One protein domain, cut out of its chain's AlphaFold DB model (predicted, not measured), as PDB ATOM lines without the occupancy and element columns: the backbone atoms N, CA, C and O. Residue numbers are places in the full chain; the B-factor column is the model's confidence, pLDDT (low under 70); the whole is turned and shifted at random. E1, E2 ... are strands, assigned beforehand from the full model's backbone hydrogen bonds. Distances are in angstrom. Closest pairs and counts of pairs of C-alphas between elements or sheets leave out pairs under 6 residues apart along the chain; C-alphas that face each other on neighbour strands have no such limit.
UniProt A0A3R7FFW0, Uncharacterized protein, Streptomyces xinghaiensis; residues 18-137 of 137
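This is residues 18 to 137 of the 137 residues of an uncharacterized protein of Streptomyces xinghaiensis (UniProt A0A3R7FFW0). Little of this is regular structure: a loop-rich body holds two small antiparallel sheets, ordered E2-E1-E5-E8 and E7-E6-E9, and the E3-E4 hairpin sticks out as an arm. The printed part has 120 residues, with no named helix and nine named strands, E1 to E9 along the chain, holding 40 residues: all strand. It is compact, with a radius of gyration of the C-alphas of 14.7 A, and spans 51 by 29 by 27 A.

E1, residues 18 to 20, begins at C-alpha 18 (14.775, -35.255, -12.475). E2 is 39 to 42, E3 50 to 53, E4 61 to 64, E5 84 to 87, E6 94 to 99, 15.1 A long, E7 103 to 109, 16.2 A, and E8 119 to 122. E9, 133 to 136, ends at C-alpha 136 (15.940, -23.668, -6.186).

Within hydrogen-bond range are N 19 and O 40 in hairpin E1-E2, 2.9 A, N 18 and O 86 in E1-E5, 2.9 A, N 85 and O 121 in E5-E8, 2.9 A, N 51 and O 63 in hairpin E3-E4, 3.0 A, N 96 and O 107 in hairpin E6-E7, 3.0 A, and N 95 and O 135 in E6-E9, 2.9 A. E3 is apart from E5.

The farthest C-alphas, Asp 31 and Gly 57, are 52.1 A apart. Links E1 to E2 and E4 to E5 are long. The printed part has no cut; pLDDT is under 70 at residues 112 to 117.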
ATOM      1  N   PHE A  18      14.272 -33.944 -12.106       93.06
ATOM      2  CA  PHE A  18      14.775 -35.255 -12.475       93.06
ATOM      3  C   PHE A  18      16.194 -35.107 -13.009       93.06
ATOM      4  O   PHE A  18      16.453 -34.282 -13.889       93.06
ATOM      5  N   LEU A  19      17.103 -35.939 -12.513       95.25
ATOM      6  CA  LEU A  19      18.459 -36.077 -13.035       95.25
ATOM      7  C   LEU A  19      18.618 -37.472 -13.621       95.25
ATOM      8  O   LEU A  19      18.397 -38.466 -12.929       95.25
ATOM      9  N   PHE A  20      18.985 -37.537 -14.897       96.44
ATOM     10  CA  PHE A  20      19.097 -38.778 -15.655       96.44
ATOM     11  C   PHE A  20      20.562 -39.149 -15.844       96.44
ATOM     12  O   PHE A  20      21.411 -38.282 -16.067       96.44
ATOM     13  N   TYR A  21      20.847 -40.448 -15.778       97.38
ATOM     14  CA  TYR A  21      22.199 -40.978 -15.963       97.38
ATOM     15  C   TYR A  21      22.748 -40.697 -17.369       97.38
ATOM     16  O   TYR A  21      23.908 -40.338 -17.547       97.38
ATOM     17  N   ASN A  22      21.904 -40.840 -18.388       97.12
ATOM     18  CA  ASN A  22      22.282 -40.616 -19.774       97.12
ATOM     19  C   ASN A  22      21.874 -39.243 -20.287       97.12
ATOM     20  O   ASN A  22      20.966 -38.618 -19.765       97.12
ATOM     21  N   SER A  23      22.528 -38.806 -21.367       96.94
ATOM     22  CA  SER A  23      22.072 -37.651 -22.142       96.94
ATOM     23  C   SER A  23      20.657 -37.853 -22.680       96.94
ATOM     24  O   SER A  23      20.204 -38.989 -22.871       96.94
ATOM     25  N   LYS A  24      19.992 -36.752 -23.034       95.19
ATOM     26  CA  LYS A  24      18.626 -36.750 -23.575       95.19
ATOM     27  C   LYS A  24      18.458 -37.731 -24.738       95.19
ATOM     28  O   LYS A  24      17.499 -38.497 -24.758       95.19
ATOM     29  N   ALA A  25      19.419 -37.758 -25.664       94.62
ATOM     30  CA  ALA A  25      19.395 -38.630 -26.843       94.62
ATOM     31  C   ALA A  25      19.346 -40.137 -26.519       94.62
ATOM     32  O   ALA A  25      18.847 -40.914 -27.325       94.62
ATOM     33  N   TYR A  26      19.836 -40.549 -25.346       95.00
ATOM     34  CA  TYR A  26      19.866 -41.950 -24.899       95.00
ATOM     35  C   TYR A  26      18.897 -42.222 -23.744       95.00
ATOM     36  O   TYR A  26      18.934 -43.285 -23.126       95.00
ATOM     37  N   SER A  27      18.048 -41.249 -23.415       94.75
ATOM     38  CA  SER A  27      17.115 -41.374 -22.301       94.75
ATOM     39  C   SER A  27      15.848 -42.140 -22.667       94.75
ATOM     40  O   SER A  27      15.185 -42.675 -21.778       94.75
ATOM     41  N   TYR A  28      15.528 -42.231 -23.957       93.38
ATOM     42  CA  TYR A  28      14.311 -42.849 -24.469       93.38
ATOM     43  C   TYR A  28      14.631 -44.042 -25.372       93.38
ATOM     44  O   TYR A  28      15.722 -44.130 -25.936       93.38
ATOM     45  N   ASN A  29      13.663 -44.947 -25.536       92.00
ATOM     46  CA  ASN A  29      13.655 -45.868 -26.672       92.00
ATOM     47  C   ASN A  29      13.808 -45.094 -27.993       92.00
ATOM     48  O   ASN A  29      13.481 -43.910 -28.067       92.00
ATOM     49  N   ALA A  30      14.247 -45.775 -29.053       88.31
ATOM     50  CA  ALA A  30      14.444 -45.157 -30.369       88.31
ATOM     51  C   ALA A  30      13.175 -44.481 -30.933       88.31
ATOM     52  O   ALA A  30      13.278 -43.565 -31.743       88.31
ATOM     53  N   ASP A  31      11.992 -44.912 -30.489       88.06
ATOM     54  CA  ASP A  31      10.684 -44.354 -30.849       88.06
ATOM     55  C   ASP A  31      10.203 -43.215 -29.922       88.06
ATOM     56  O   ASP A  31       9.120 -42.672 -30.122       88.06
ATOM     57  N   GLY A  32      10.978 -42.856 -28.892       84.50
ATOM     58  CA  GLY A  32      10.644 -41.812 -27.919       84.50
ATOM     59  C   GLY A  32       9.586 -42.197 -26.875       84.50
ATOM     60  O   GLY A  32       9.260 -41.377 -26.020       84.50
ATOM     61  N   SER A  33       9.053 -43.423 -26.902       85.81
ATOM     62  CA  SER A  33       7.841 -43.800 -26.154       85.81
ATOM     63  C   SER A  33       8.039 -43.988 -24.647       85.81
ATOM     64  O   SER A  33       7.097 -43.834 -23.869       85.81
ATOM     65  N   ARG A  34       9.247 -44.366 -24.215       88.06
ATOM     66  CA  ARG A  34       9.525 -44.754 -22.825       88.06
ATOM     67  C   ARG A  34      10.955 -44.432 -22.419       88.06
ATOM     68  O   ARG A  34      11.875 -44.605 -23.215       88.06
ATOM     69  N   TYR A  35      11.133 -44.066 -21.149       91.50
ATOM     70  CA  TYR A  35      12.450 -43.963 -20.527       91.50
ATOM     71  C   TYR A  35      13.165 -45.319 -20.450       91.50
ATOM     72  O   TYR A  35      12.624 -46.291 -19.918       91.50
ATOM     73  N   VAL A  36      14.407 -45.352 -20.932       95.06
ATOM     74  CA  VAL A  36      15.340 -46.493 -20.824       95.06
ATOM     75  C   VAL A  36      16.611 -46.159 -20.048       95.06
ATOM     76  O   VAL A  36      17.458 -47.025 -19.824       95.06
ATOM     77  N   THR A  37      16.761 -44.904 -19.638       95.62
ATOM     78  CA  THR A  37      17.753 -44.467 -18.654       95.62
ATOM     79  C   THR A  37      17.161 -44.529 -17.257       95.62
ATOM     80  O   THR A  37      15.953 -44.378 -17.088       95.62
ATOM     81  N   SER A  38      18.023 -44.680 -16.261       96.00
ATOM     82  CA  SER A  38      17.685 -44.471 -14.861       96.00
ATOM     83  C   SER A  38      17.724 -42.990 -14.518       96.00
ATOM     84  O   SER A  38      18.414 -42.198 -15.172       96.00
ATOM     85  N   TRP A  39      16.964 -42.627 -13.490       94.25
ATOM     86  CA  TRP A  39      16.871 -41.262 -12.984       94.25
ATOM     87  C   TRP A  39      16.736 -41.232 -11.463       94.25
ATOM     88  O   TRP A  39      16.299 -42.205 -10.841       94.25
ATOM     89  N   SER A  40      17.090 -40.097 -10.878       92.56
ATOM     90  CA  SER A  40      16.781 -39.726  -9.497       92.56
ATOM     91  C   SER A  40      15.890 -38.491  -9.522       92.56
ATOM     92  O   SER A  40      16.014 -37.667 -10.430       92.56
ATOM     93  N   ILE A  41      14.993 -38.374  -8.548       90.19
ATOM     94  CA  ILE A  41      14.062 -37.250  -8.442       90.19
ATOM     95  C   ILE A  41      14.380 -36.519  -7.146       90.19
ATOM     96  O   ILE A  41      14.706 -37.159  -6.148       90.19
ATOM     97  N   PHE A  42      14.324 -35.194  -7.173       88.56
ATOM     98  CA  PHE A  42      14.582 -34.378  -6.000       88.56
ATOM     99  C   PHE A  42      13.519 -33.312  -5.826       88.56
ATOM    100  O   PHE A  42      13.073 -32.694  -6.796       88.56
ATOM    101  N   TYR A  43      13.196 -33.059  -4.567       84.38
ATOM    102  CA  TYR A  43      12.485 -31.885  -4.111       84.38
ATOM    103  C   TYR A  43      13.428 -31.007  -3.278       84.38
ATOM    104  O   TYR A  43      14.071 -31.464  -2.327       84.38
ATOM    105  N   GLY A  44      13.539 -29.732  -3.642       84.94
ATOM    106  CA  GLY A  44      14.336 -28.759  -2.905       84.94
ATOM    107  C   GLY A  44      15.848 -28.893  -3.058       84.94
ATOM    108  O   GLY A  44      16.383 -29.367  -4.062       84.94
ATOM    109  N   ASN A  45      16.551 -28.375  -2.055       89.69
ATOM    110  CA  ASN A  45      17.986 -28.143  -2.129       89.69
ATOM    111  C   ASN A  45      18.770 -29.378  -1.674       89.69
ATOM    112  O   ASN A  45      18.559 -29.886  -0.572       89.69
ATOM    113  N   VAL A  46      19.734 -29.808  -2.482       92.38
ATOM    114  CA  VAL A  46      20.678 -30.875  -2.135       92.38
ATOM    115  C   VAL A  46      22.089 -30.338  -2.284       92.38
ATOM    116  O   VAL A  46      22.582 -30.154  -3.395       92.38
ATOM    117  N   SER A  47      22.738 -30.081  -1.150       92.75
ATOM    118  CA  SER A  47      24.092 -29.524  -1.095       92.75
ATOM    119  C   SER A  47      25.176 -30.544  -1.433       92.75
ATOM    120  O   SER A  47      26.260 -30.149  -1.850       92.75
ATOM    121  N   ASP A  48      24.911 -31.836  -1.264       93.25
ATOM    122  CA  ASP A  48      25.789 -32.917  -1.697       93.25
ATOM    123  C   ASP A  48      24.959 -34.185  -1.917       93.25
ATOM    124  O   ASP A  48      24.104 -34.531  -1.097       93.25
ATOM    125  N   TYR A  49      25.231 -34.914  -3.001       92.06
ATOM    126  CA  TYR A  49      24.597 -36.209  -3.263       92.06
ATOM    127  C   TYR A  49      25.140 -37.373  -2.414       92.06
ATOM    128  O   TYR A  49      24.876 -38.554  -2.674       92.06
ATOM    129  N   TRP A  50      25.921 -37.040  -1.402       89.75
ATOM    130  CA  TRP A  50      26.507 -37.933  -0.430       89.75
ATOM    131  C   TRP A  50      26.512 -37.229   0.920       89.75
ATOM    132  O   TRP A  50      26.805 -36.037   1.002       89.75
ATOM    133  N   GLY A  51      26.317 -37.976   2.001       87.62
ATOM    134  CA  GLY A  51      26.542 -37.425   3.327       87.62
ATOM    135  C   GLY A  51      26.596 -38.472   4.419       87.62
ATOM    136  O   GLY A  51      26.608 -39.681   4.179       87.62
ATOM    137  N   THR A  52      26.624 -37.977   5.649       86.19
ATOM    138  CA  THR A  52      26.402 -38.785   6.840       86.19
ATOM    139  C   THR A  52      25.206 -38.237   7.606       86.19
ATOM    140  O   THR A  52      24.967 -37.032   7.640       86.19
ATOM    141  N   SER A  53      24.421 -39.128   8.199       81.19
ATOM    142  CA  SER A  53      23.275 -38.797   9.033       81.19
ATOM    143  C   SER A  53      23.398 -39.504  10.378       81.19
ATOM    144  O   SER A  53      23.904 -40.622  10.489       81.19
ATOM    145  N   ARG A  54      22.965 -38.824  11.437       79.06
ATOM    146  CA  ARG A  54      22.915 -39.375  12.789       79.06
ATOM    147  C   ARG A  54      21.675 -38.835  13.472       79.06
ATOM    148  O   ARG A  54      21.526 -37.621  13.588       79.06
ATOM    149  N   TYR A  55      20.804 -39.719  13.936       77.19
ATOM    150  CA  TYR A  55      19.611 -39.322  14.670       77.19
ATOM    151  C   TYR A  55      19.820 -39.558  16.166       77.19
ATOM    152  O   TYR A  55      20.081 -40.683  16.568       77.19
ATOM    153  N   GLN A  56      19.745 -38.497  16.977       75.94
ATOM    154  CA  GLN A  56      19.710 -38.516  18.454       75.94
ATOM    155  C   GLN A  56      20.417 -39.712  19.129       75.94
ATOM    156  O   GLN A  56      19.793 -40.583  19.725       75.94
ATOM    157  N   GLY A  57      21.749 -39.755  19.041       75.44
ATOM    158  CA  GLY A  57      22.550 -40.784  19.713       75.44
ATOM    159  C   GLY A  57      22.707 -42.104  18.949       75.44
ATOM    160  O   GLY A  57      23.528 -42.919  19.368       75.44
ATOM    161  N   SER A  58      22.041 -42.286  17.801       82.38
ATOM    162  CA  SER A  58      22.237 -43.437  16.906       82.38
ATOM    163  C   SER A  58      23.679 -43.553  16.416       82.38
ATOM    164  O   SER A  58      24.472 -42.613  16.512       82.38
ATOM    165  N   SER A  59      24.020 -44.689  15.813       86.94
ATOM    166  CA  SER A  59      25.238 -44.800  15.009       86.94
ATOM    167  C   SER A  59      25.212 -43.794  13.856       86.94
ATOM    168  O   SER A  59      24.145 -43.469  13.326       86.94
ATOM    169  N   LEU A  60      26.391 -43.281  13.499       84.94
ATOM    170  CA  LEU A  60      26.575 -42.469  12.300       84.94
ATOM    171  C   LEU A  60      26.367 -43.365  11.074       84.94
ATOM    172  O   LEU A  60      27.078 -44.356  10.913       84.94
ATOM    173  N   SER A  61      25.417 -43.005  10.221       85.25
ATOM    174  CA  SER A  61      25.135 -43.691   8.963       85.25
ATOM    175  C   SER A  61      25.649 -42.858   7.802       85.25
ATOM    176  O   SER A  61      25.505 -41.641   7.796       85.25
ATOM    177  N   THR A  62      26.229 -43.502   6.796       86.44
ATOM    178  CA  THR A  62      26.598 -42.844   5.537       86.44
ATOM    179  C   THR A  62      25.502 -43.102   4.515       86.44
ATOM    180  O   THR A  62      25.091 -44.250   4.346       86.44
ATOM    181  N   TYR A  63      25.049 -42.064   3.819       86.06
ATOM    182  CA  TYR A  63      24.048 -42.171   2.760       86.06
ATOM    183  C   TYR A  63      24.591 -41.640   1.432       86.06
ATOM    184  O   TYR A  63      25.517 -40.825   1.386       86.06
ATOM    185  N   ARG A  64      24.011 -42.130   0.337       89.75
ATOM    186  CA  ARG A  64      24.321 -41.724  -1.038       89.75
ATOM    187  C   ARG A  64      23.035 -41.766  -1.845       89.75
ATOM    188  O   ARG A  64      22.285 -42.732  -1.711       89.75
ATOM    189  N   TYR A  65      22.814 -40.780  -2.705       91.12
ATOM    190  CA  TYR A  65      21.742 -40.883  -3.694       91.12
ATOM    191  C   TYR A  65      22.199 -41.768  -4.849       91.12
ATOM    192  O   TYR A  65      23.353 -41.711  -5.285       91.12
ATOM    193  N   VAL A  66      21.280 -42.584  -5.345       93.62
ATOM    194  CA  VAL A  66      21.501 -43.487  -6.474       93.62
ATOM    195  C   VAL A  66      20.427 -43.252  -7.517       93.62
ATOM    196  O   VAL A  66      19.334 -42.805  -7.175       93.62
ATOM    197  N   PHE A  67      20.708 -43.555  -8.778       93.62
ATOM    198  CA  PHE A  67      19.645 -43.620  -9.774       93.62
ATOM    199  C   PHE A  67      18.726 -44.807  -9.484       93.62
ATOM    200  O   PHE A  67      19.153 -45.835  -8.950       93.62
ATOM    201  N   ASN A  68      17.448 -44.654  -9.827       88.50
ATOM    202  CA  ASN A  68      16.452 -45.698  -9.638       88.50
ATOM    203  C   ASN A  68      16.807 -46.996 -10.392       88.50
ATOM    204  O   ASN A  68      17.703 -47.046 -11.225       88.50
ATOM    205  N   GLY A  69      16.046 -48.057 -10.126       85.31
ATOM    206  CA  GLY A  69      16.266 -49.368 -10.733       85.31
ATOM    207  C   GLY A  69      15.972 -49.483 -12.240       85.31
ATOM    208  O   GLY A  69      16.103 -50.581 -12.783       85.31
ATOM    209  N   ASN A  70      15.532 -48.419 -12.922       82.94
ATOM    210  CA  ASN A  70      14.981 -48.507 -14.277       82.94
ATOM    211  C   ASN A  70      16.041 -48.256 -15.353       82.94
ATOM    212  O   ASN A  70      16.383 -47.114 -15.619       82.94
ATOM    213  N   GLY A  71      16.495 -49.294 -16.052       92.31
ATOM    214  CA  GLY A  71      17.287 -49.124 -17.274       92.31
ATOM    215  C   GLY A  71      18.770 -48.799 -17.053       92.31
ATOM    216  O   GLY A  71      19.409 -49.297 -16.130       92.31
ATOM    217  N   SER A  72      19.350 -48.031 -17.968       95.81
ATOM    218  CA  SER A  72      20.786 -47.732 -17.996       95.81
ATOM    219  C   SER A  72      21.191 -46.742 -16.902       95.81
ATOM    220  O   SER A  72      20.562 -45.704 -16.734       95.81
ATOM    221  N   GLY A  73      22.255 -47.062 -16.161       94.38
ATOM    222  CA  GLY A  73      22.652 -46.299 -14.972       94.38
ATOM    223  C   GLY A  73      21.984 -46.757 -13.676       94.38
ATOM    224  O   GLY A  73      22.185 -46.134 -12.638       94.38
ATOM    225  N   SER A  74      21.218 -47.847 -13.722       95.75
ATOM    226  CA  SER A  74      20.490 -48.385 -12.574       95.75
ATOM    227  C   SER A  74      21.412 -48.636 -11.384       95.75
ATOM    228  O   SER A  74      22.486 -49.230 -11.525       95.75
ATOM    229  N   TRP A  75      20.999 -48.127 -10.220       93.25
ATOM    230  CA  TRP A  75      21.722 -48.201  -8.945       93.25
ATOM    231  C   TRP A  75      23.112 -47.547  -8.925       93.25
ATOM    232  O   TRP A  75      23.818 -47.649  -7.918       93.25
ATOM    233  N   GLN A  76      23.513 -46.845  -9.991       95.06
ATOM    234  CA  GLN A  76      24.742 -46.056  -9.981       95.06
ATOM    235  C   GLN A  76      24.602 -44.881  -9.017       95.06
ATOM    236  O   GLN A  76      23.517 -44.329  -8.825       95.06
ATOM    237  N   TYR A  77      25.719 -44.487  -8.410       92.94
ATOM    238  CA  TYR A  77      25.753 -43.310  -7.547       92.94
ATOM    239  C   TYR A  77      25.453 -42.068  -8.360       92.94
ATOM    240  O   TYR A  77      25.988 -41.905  -9.451       92.94
ATOM    241  N   MET A  78      24.627 -41.182  -7.821       92.06
ATOM    242  CA  MET A  78      24.183 -40.030  -8.586       92.06
ATOM    243  C   MET A  78      25.286 -38.977  -8.744       92.06
ATOM    244  O   MET A  78      25.456 -38.415  -9.828       92.06
ATOM    245  N   LYS A  79      26.084 -38.759  -7.687       93.38
ATOM    246  CA  LYS A  79      27.200 -37.806  -7.710       93.38
ATOM    247  C   LYS A  79      28.111 -38.066  -8.906       93.38
ATOM    248  O   LYS A  79      28.625 -39.173  -9.050       93.38
ATOM    249  N   ASN A  80      28.330 -37.028  -9.707       94.69
ATOM    250  CA  ASN A  80      29.165 -37.035 -10.903       94.69
ATOM    251  C   ASN A  80      28.737 -38.051 -11.973       94.69
ATOM    252  O   ASN A  80      29.577 -38.534 -12.719       94.69
ATOM    253  N   ASN A  81      27.451 -38.386 -12.079       96.44
ATOM    254  CA  ASN A  81      26.982 -39.358 -13.073       96.44
ATOM    255  C   ASN A  81      25.687 -38.946 -13.782       96.44
ATOM    256  O   ASN A  81      25.135 -39.746 -14.530       96.44
ATOM    257  N   ALA A  82      25.167 -37.734 -13.549       97.12
ATOM    258  CA  ALA A  82      24.028 -37.247 -14.318       97.12
ATOM    259  C   ALA A  82      24.507 -36.599 -15.623       97.12
ATOM    260  O   ALA A  82      25.501 -35.869 -15.642       97.12
ATOM    261  N   ALA A  83      23.768 -36.813 -16.707       98.00
ATOM    262  CA  ALA A  83      24.081 -36.260 -18.023       98.00
ATOM    263  C   ALA A  83      22.967 -35.391 -18.615       98.00
ATOM    264  O   ALA A  83      23.245 -34.578 -19.498       98.00
ATOM    265  N   SER A  84      21.739 -35.499 -18.117       97.25
ATOM    266  CA  SER A  84      20.646 -34.600 -18.479       97.25
ATOM    267  C   SER A  84      19.691 -34.371 -17.313       97.25
ATOM    268  O   SER A  84      19.716 -35.067 -16.294       97.25
ATOM    269  N   VAL A  85      18.873 -33.334 -17.462       95.69
ATOM    270  CA  VAL A  85      17.968 -32.820 -16.439       95.69
ATOM    271  C   VAL A  85      16.590 -32.632 -17.041       95.69
ATOM    272  O   VAL A  85      16.468 -32.204 -18.190       95.69
ATOM    273  N   MET A  86      15.557 -32.883 -16.250       92.88
ATOM    274  CA  MET A  86      14.199 -32.461 -16.560       92.88
ATOM    275  C   MET A  86      13.622 -31.714 -15.371       92.88
ATOM    276  O   MET A  86      13.503 -32.278 -14.287       92.88
ATOM    277  N   ASN A  87      13.301 -30.436 -15.575       90.06
ATOM    278  CA  ASN A  87      12.574 -29.656 -14.582       90.06
ATOM    279  C   ASN A  87      11.071 -29.788 -14.861       90.06
ATOM    280  O   ASN A  87      10.596 -29.317 -15.897       90.06
ATOM    281  N   CYS A  88      10.372 -30.464 -13.955       86.00
ATOM    282  CA  CYS A  88       8.925 -30.658 -13.950       86.00
ATOM    283  C   CYS A  88       8.233 -29.829 -12.856       86.00
ATOM    284  O   CYS A  88       7.030 -29.985 -12.661       86.00
ATOM    285  N   ALA A  89       8.966 -28.966 -12.142       81.31
ATOM    286  CA  ALA A  89       8.406 -28.185 -11.052       81.31
ATOM    287  C   ALA A  89       7.288 -27.255 -11.556       81.31
ATOM    288  O   ALA A  89       7.477 -26.547 -12.556       81.31
ATOM    289  N   PRO A  90       6.156 -27.158 -10.842       76.69
ATOM    290  CA  PRO A  90       5.065 -26.261 -11.223       76.69
ATOM    291  C   PRO A  90       5.440 -24.784 -11.027       76.69
ATOM    292  O   PRO A  90       4.997 -23.894 -11.765       76.69
ATOM    293  N   ALA A  91       6.258 -24.498 -10.012       78.44
ATOM    294  CA  ALA A  91       6.550 -23.140  -9.579       78.44
ATOM    295  C   ALA A  91       8.040 -22.787  -9.578       78.44
ATOM    296  O   ALA A  91       8.342 -21.596  -9.698       78.44
ATOM    297  N   ASP A  92       8.926 -23.782  -9.539       84.56
ATOM    298  CA  ASP A  92      10.321 -23.595  -9.148       84.56
ATOM    299  C   ASP A  92      11.306 -23.770 -10.305       84.56
ATOM    300  O   ASP A  92      11.204 -24.672 -11.139       84.56
ATOM    301  N   ASN A  93      12.318 -22.912 -10.353       89.31
ATOM    302  CA  ASN A  93      13.471 -23.173 -11.202       89.31
ATOM    303  C   ASN A  93      14.530 -23.894 -10.389       89.31
ATOM    304  O   ASN A  93      14.546 -23.844  -9.161       89.31
ATOM    305  N   TYR A  94      15.457 -24.522 -11.091       92.88
ATOM    306  CA  TYR A  94      16.566 -25.211 -10.463       92.88
ATOM    307  C   TYR A  94      17.881 -24.795 -11.090       92.88
ATOM    308  O   TYR A  94      17.958 -24.384 -12.250       92.88
ATOM    309  N   ARG A  95      18.955 -24.951 -10.327       96.38
ATOM    310  CA  ARG A  95      20.315 -24.818 -10.833       96.38
ATOM    311  C   ARG A  95      21.167 -25.971 -10.341       96.38
ATOM    312  O   ARG A  95      21.186 -26.252  -9.146       96.38
ATOM    313  N   VAL A  96      21.872 -26.614 -11.267       97.12
ATOM    314  CA  VAL A  96      22.772 -27.746 -11.000       97.12
ATOM    315  C   VAL A  96      24.214 -27.259 -11.040       97.12
ATOM    316  O   VAL A  96      24.570 -26.441 -11.891       97.12
ATOM    317  N   TYR A  97      25.035 -27.765 -10.125       97.75
ATOM    318  CA  TYR A  97      26.394 -27.297  -9.868       97.75
ATOM    319  C   TYR A  97      27.421 -28.417  -9.971       97.75
ATOM    320  O   TYR A  97      27.143 -29.573  -9.643       97.75
ATOM    321  N   TYR A  98      28.631 -28.037 -10.374       96.25
ATOM    322  CA  TYR A  98      29.794 -28.917 -10.458       96.25
ATOM    323  C   TYR A  98      30.233 -29.421  -9.076       96.25
ATOM    324  O   TYR A  98      30.474 -30.607  -8.894       96.25
ATOM    325  N   ASN A  99      30.306 -28.537  -8.074       95.88
ATOM    326  CA  ASN A  99      30.774 -28.894  -6.733       95.88
ATOM    327  C   ASN A  99      29.634 -29.015  -5.720       95.88
ATOM    328  O   ASN A  99      28.552 -28.448  -5.889       95.88
ATOM    329  N   SER A 100      29.909 -29.734  -4.628       94.94
ATOM    330  CA  SER A 100      29.089 -29.696  -3.417       94.94
ATOM    331  C   SER A 100      28.983 -28.261  -2.883       94.94
ATOM    332  O   SER A 100      29.849 -27.421  -3.137       94.94
ATOM    333  N   GLY A 101      27.927 -27.973  -2.126       95.06
ATOM    334  CA  GLY A 101      27.685 -26.656  -1.543       95.06
ATOM    335  C   GLY A 101      27.352 -25.580  -2.577       95.06
ATOM    336  O   GLY A 101      27.610 -24.408  -2.322       95.06
ATOM    337  N   TYR A 102      26.797 -25.965  -3.732       96.12
ATOM    338  CA  TYR A 102      26.383 -25.049  -4.801       96.12
ATOM    339  C   TYR A 102      27.541 -24.226  -5.387       96.12
ATOM    340  O   TYR A 102      27.390 -23.056  -5.736       96.12
ATOM    341  N   GLY A 103      28.727 -24.835  -5.465       93.94
ATOM    342  CA  GLY A 103      29.947 -24.179  -5.929       93.94
ATOM    343  C   GLY A 103      30.311 -24.486  -7.386       93.94
ATOM    344  O   GLY A 103      29.991 -25.544  -7.929       93.94
ATOM    345  N   GLY A 104      31.094 -23.589  -7.989       95.88
ATOM    346  CA  GLY A 104      31.714 -23.793  -9.302       95.88
ATOM    347  C   GLY A 104      30.775 -23.582 -10.492       95.88
ATOM    348  O   GLY A 104      29.764 -22.884 -10.395       95.88
ATOM    349  N   THR A 105      31.147 -24.168 -11.636       97.62
ATOM    350  CA  THR A 105      30.348 -24.134 -12.869       97.62
ATOM    351  C   THR A 105      28.923 -24.594 -12.584       97.62
ATOM    352  O   THR A 105      28.716 -25.541 -11.827       97.62
ATOM    353  N   SER A 106      27.941 -23.921 -13.183       97.88
ATOM    354  CA  SER A 106      26.532 -24.241 -12.984       97.88
ATOM    355  C   SER A 106      25.701 -24.018 -14.239       97.88
ATOM    356  O   SER A 106      26.105 -23.296 -15.151       97.88
ATOM    357  N   GLN A 107      24.529 -24.644 -14.268       98.06
ATOM    358  CA  GLN A 107      23.545 -24.497 -15.330       98.06
ATOM    359  C   GLN A 107      22.164 -24.314 -14.716       98.06
ATOM    360  O   GLN A 107      21.767 -25.053 -13.815       98.06
ATOM    361  N   TYR A 108      21.462 -23.295 -15.202       95.94
ATOM    362  CA  TYR A 108      20.102 -22.961 -14.806       95.94
ATOM    363  C   TYR A 108      19.085 -23.731 -15.654       95.94
ATOM    364  O   TYR A 108      19.242 -23.839 -16.871       95.94
ATOM    365  N   PHE A 109      18.028 -24.206 -15.003       92.75
ATOM    366  CA  PHE A 109      16.912 -24.938 -15.582       92.75
ATOM    367  C   PHE A 109      15.611 -24.270 -15.139       92.75
ATOM    368  O   PHE A 109      15.092 -24.532 -14.052       92.75
ATOM    369  N   GLY A 110      15.102 -23.376 -15.985       88.00
ATOM    370  CA  GLY A 110      13.825 -22.710 -15.753       88.00
ATOM    371  C   GLY A 110      12.662 -23.696 -15.771       88.00
ATOM    372  O   GLY A 110      12.711 -24.700 -16.486       88.00
ATOM    373  N   LYS A 111      11.613 -23.397 -15.006       82.44
ATOM    374  CA  LYS A 111      10.329 -24.081 -15.163       82.44
ATOM    375  C   LYS A 111       9.744 -23.778 -16.541       82.44
ATOM    376  O   LYS A 111       9.863 -22.654 -17.040       82.44
ATOM    377  N   ASN A 112       9.075 -24.750 -17.143       68.81
ATOM    378  CA  ASN A 112       8.488 -24.584 -18.467       68.81
ATOM    379  C   ASN A 112       6.980 -24.319 -18.354       68.81
ATOM    380  O   ASN A 112       6.151 -25.224 -18.364       68.81
ATOM    381  N   GLY A 113       6.645 -23.030 -18.277       60.00
ATOM    382  CA  GLY A 113       5.283 -22.525 -18.449       60.00
ATOM    383  C   GLY A 113       4.271 -22.933 -17.361       60.00
ATOM    384  O   GLY A 113       4.567 -23.718 -16.468       60.00
ATOM    385  N   PRO A 114       3.052 -22.370 -17.406       54.00
ATOM    386  CA  PRO A 114       2.024 -22.577 -16.381       54.00
ATOM    387  C   PRO A 114       1.322 -23.949 -16.430       54.00
ATOM    388  O   PRO A 114       0.450 -24.191 -15.602       54.00
ATOM    389  N   TYR A 115       1.673 -24.836 -17.372       51.31
ATOM    390  CA  TYR A 115       0.934 -26.082 -17.644       51.31
ATOM    391  C   TYR A 115       1.743 -27.380 -17.470       51.31
ATOM    392  O   TYR A 115       1.263 -28.440 -17.860       51.31
ATOM    393  N   GLY A 116       2.923 -27.330 -16.840       52.75
ATOM    394  CA  GLY A 116       3.646 -28.548 -16.447       52.75
ATOM    395  C   GLY A 116       4.423 -29.234 -17.574       52.75
ATOM    396  O   GLY A 116       4.625 -30.446 -17.530       52.75
ATOM    397  N   ASP A 117       4.882 -28.483 -18.580       68.50
ATOM    398  CA  ASP A 117       5.754 -29.048 -19.608       68.50
ATOM    399  C   ASP A 117       7.126 -29.363 -18.997       68.50
ATOM    400  O   ASP A 117       7.955 -28.490 -18.766       68.50
ATOM    401  N   CYS A 118       7.394 -30.636 -18.741       82.88
ATOM    402  CA  CYS A 118       8.683 -31.102 -18.250       82.88
ATOM    403  C   CYS A 118       9.804 -30.864 -19.282       82.88
ATOM    404  O   CYS A 118       9.890 -31.559 -20.302       82.88
ATOM    405  N   ASN A 119      10.710 -29.912 -19.031       85.44
ATOM    406  CA  ASN A 119      11.767 -29.586 -19.994       85.44
ATOM    407  C   ASN A 119      12.994 -30.488 -19.849       85.44
ATOM    408  O   ASN A 119      13.850 -30.234 -19.003       85.44
ATOM    409  N   HIS A 120      13.120 -31.497 -20.711       92.12
ATOM    410  CA  HIS A 120      14.310 -32.343 -20.754       92.12
ATOM    411  C   HIS A 120      15.440 -31.702 -21.576       92.12
ATOM    412  O   HIS A 120      15.327 -31.574 -22.804       92.12
ATOM    413  N   THR A 121      16.553 -31.370 -20.921       94.69
ATOM    414  CA  THR A 121      17.747 -30.756 -21.522       94.69
ATOM    415  C   THR A 121      19.029 -31.459 -21.065       94.69
ATOM    416  O   THR A 121      19.123 -31.916 -19.929       94.69
ATOM    417  N   ASP A 122      20.031 -31.547 -21.940       97.62
ATOM    418  CA  ASP A 122      21.359 -32.043 -21.569       97.62
ATOM    419  C   ASP A 122      22.074 -31.092 -20.599       97.62
ATOM    420  O   ASP A 122      21.968 -29.861 -20.690       97.62
ATOM    421  N   LEU A 123      22.859 -31.673 -19.690       97.81
ATOM    422  CA  LEU A 123      23.844 -30.905 -18.943       97.81
ATOM    423  C   LEU A 123      24.918 -30.394 -19.909       97.81
ATOM    424  O   LEU A 123      25.362 -31.119 -20.804       97.81
ATOM    425  N   ILE A 124      25.383 -29.159 -19.709       97.50
ATOM    426  CA  ILE A 124      26.566 -28.659 -20.417       97.50
ATOM    427  C   ILE A 124      27.749 -29.597 -20.166       97.50
ATOM    428  O   ILE A 124      27.845 -30.229 -19.111       97.50
ATOM    429  N   SER A 125      28.691 -29.659 -21.109       96.19
ATOM    430  CA  SER A 125      29.812 -30.607 -21.061       96.19
ATOM    431  C   SER A 125      30.608 -30.560 -19.754       96.19
ATOM    432  O   SER A 125      31.094 -31.589 -19.309       96.19
ATOM    433  N   ALA A 126      30.707 -29.386 -19.123       95.75
ATOM    434  CA  ALA A 126      31.391 -29.223 -17.844       95.75
ATOM    435  C   ALA A 126      30.663 -29.887 -16.660       95.75
ATOM    436  O   ALA A 126      31.312 -30.214 -15.677       95.75
ATOM    437  N   LEU A 127      29.341 -30.064 -16.727       95.94
ATOM    438  CA  LEU A 127      28.527 -30.645 -15.650       95.94
ATOM    439  C   LEU A 127      28.163 -32.104 -15.886       95.94
ATOM    440  O   LEU A 127      27.936 -32.837 -14.925       95.94
ATOM    441  N   LYS A 128      28.087 -32.522 -17.148       95.19
ATOM    442  CA  LYS A 128      27.794 -33.904 -17.512       95.19
ATOM    443  C   LYS A 128      28.795 -34.839 -16.835       95.19
ATOM    444  O   LYS A 128      30.000 -34.712 -17.044       95.19
ATOM    445  N   ASN A 129      28.283 -35.760 -16.028       93.75
ATOM    446  CA  ASN A 129      29.048 -36.699 -15.207       93.75
ATOM    447  C   ASN A 129      30.075 -36.018 -14.284       93.75
ATOM    448  O   ASN A 129      31.148 -36.548 -14.019       93.75
ATOM    449  N   ASN A 130      29.766 -34.807 -13.823       94.31
ATOM    450  CA  ASN A 130      30.627 -34.019 -12.944       94.31
ATOM    451  C   ASN A 130      29.827 -33.141 -11.962       94.31
ATOM    452  O   ASN A 130      30.375 -32.228 -11.355       94.31
ATOM    453  N   ASN A 131      28.516 -33.348 -11.850       91.94
ATOM    454  CA  ASN A 131      27.644 -32.574 -10.976       91.94
ATOM    455  C   ASN A 131      27.638 -33.114  -9.536       91.94
ATOM    456  O   ASN A 131      27.661 -34.325  -9.310       91.94
ATOM    457  N   ALA A 132      27.489 -32.223  -8.555       93.94
ATOM    458  CA  ALA A 132      27.530 -32.599  -7.141       93.94
ATOM    459  C   ALA A 132      26.461 -31.953  -6.245       93.94
ATOM    460  O   ALA A 132      26.326 -32.382  -5.100       93.94
ATOM    461  N   SER A 133      25.709 -30.956  -6.724       94.19
ATOM    462  CA  SER A 133      24.619 -30.340  -5.951       94.19
ATOM    463  C   SER A 133      23.595 -29.604  -6.826       94.19
ATOM    464  O   SER A 133      23.862 -29.309  -7.997       94.19
ATOM    465  N   GLN A 134      22.433 -29.279  -6.252       93.19
ATOM    466  CA  GLN A 134      21.401 -28.436  -6.868       93.19
ATOM    467  C   GLN A 134      20.552 -27.689  -5.837       93.19
ATOM    468  O   GLN A 134      20.358 -28.167  -4.721       93.19
ATOM    469  N   HIS A 135      20.000 -26.541  -6.230       91.12
ATOM    470  CA  HIS A 135      19.027 -25.796  -5.423       91.12
ATOM    471  C   HIS A 135      17.999 -25.053  -6.281       91.12
ATOM    472  O   HIS A 135      18.180 -24.924  -7.497       91.12
ATOM    473  N   PHE A 136      16.950 -24.561  -5.620       88.31
ATOM    474  CA  PHE A 136      15.940 -23.668  -6.186       88.31
ATOM    475  C   PHE A 136      16.543 -22.352  -6.690       88.31
ATOM    476  O   PHE A 136      17.294 -21.713  -5.963       88.31
ATOM    477  N   ALA A 137      16.209 -21.923  -7.906       81.75
ATOM    478  CA  ALA A 137      16.858 -20.797  -8.586       81.75
ATOM    479  C   ALA A 137      15.909 -19.681  -9.040       81.75
ATOM    480  O   ALA A 137      14.720 -19.951  -9.330       81.75
TER     481      ALA A 137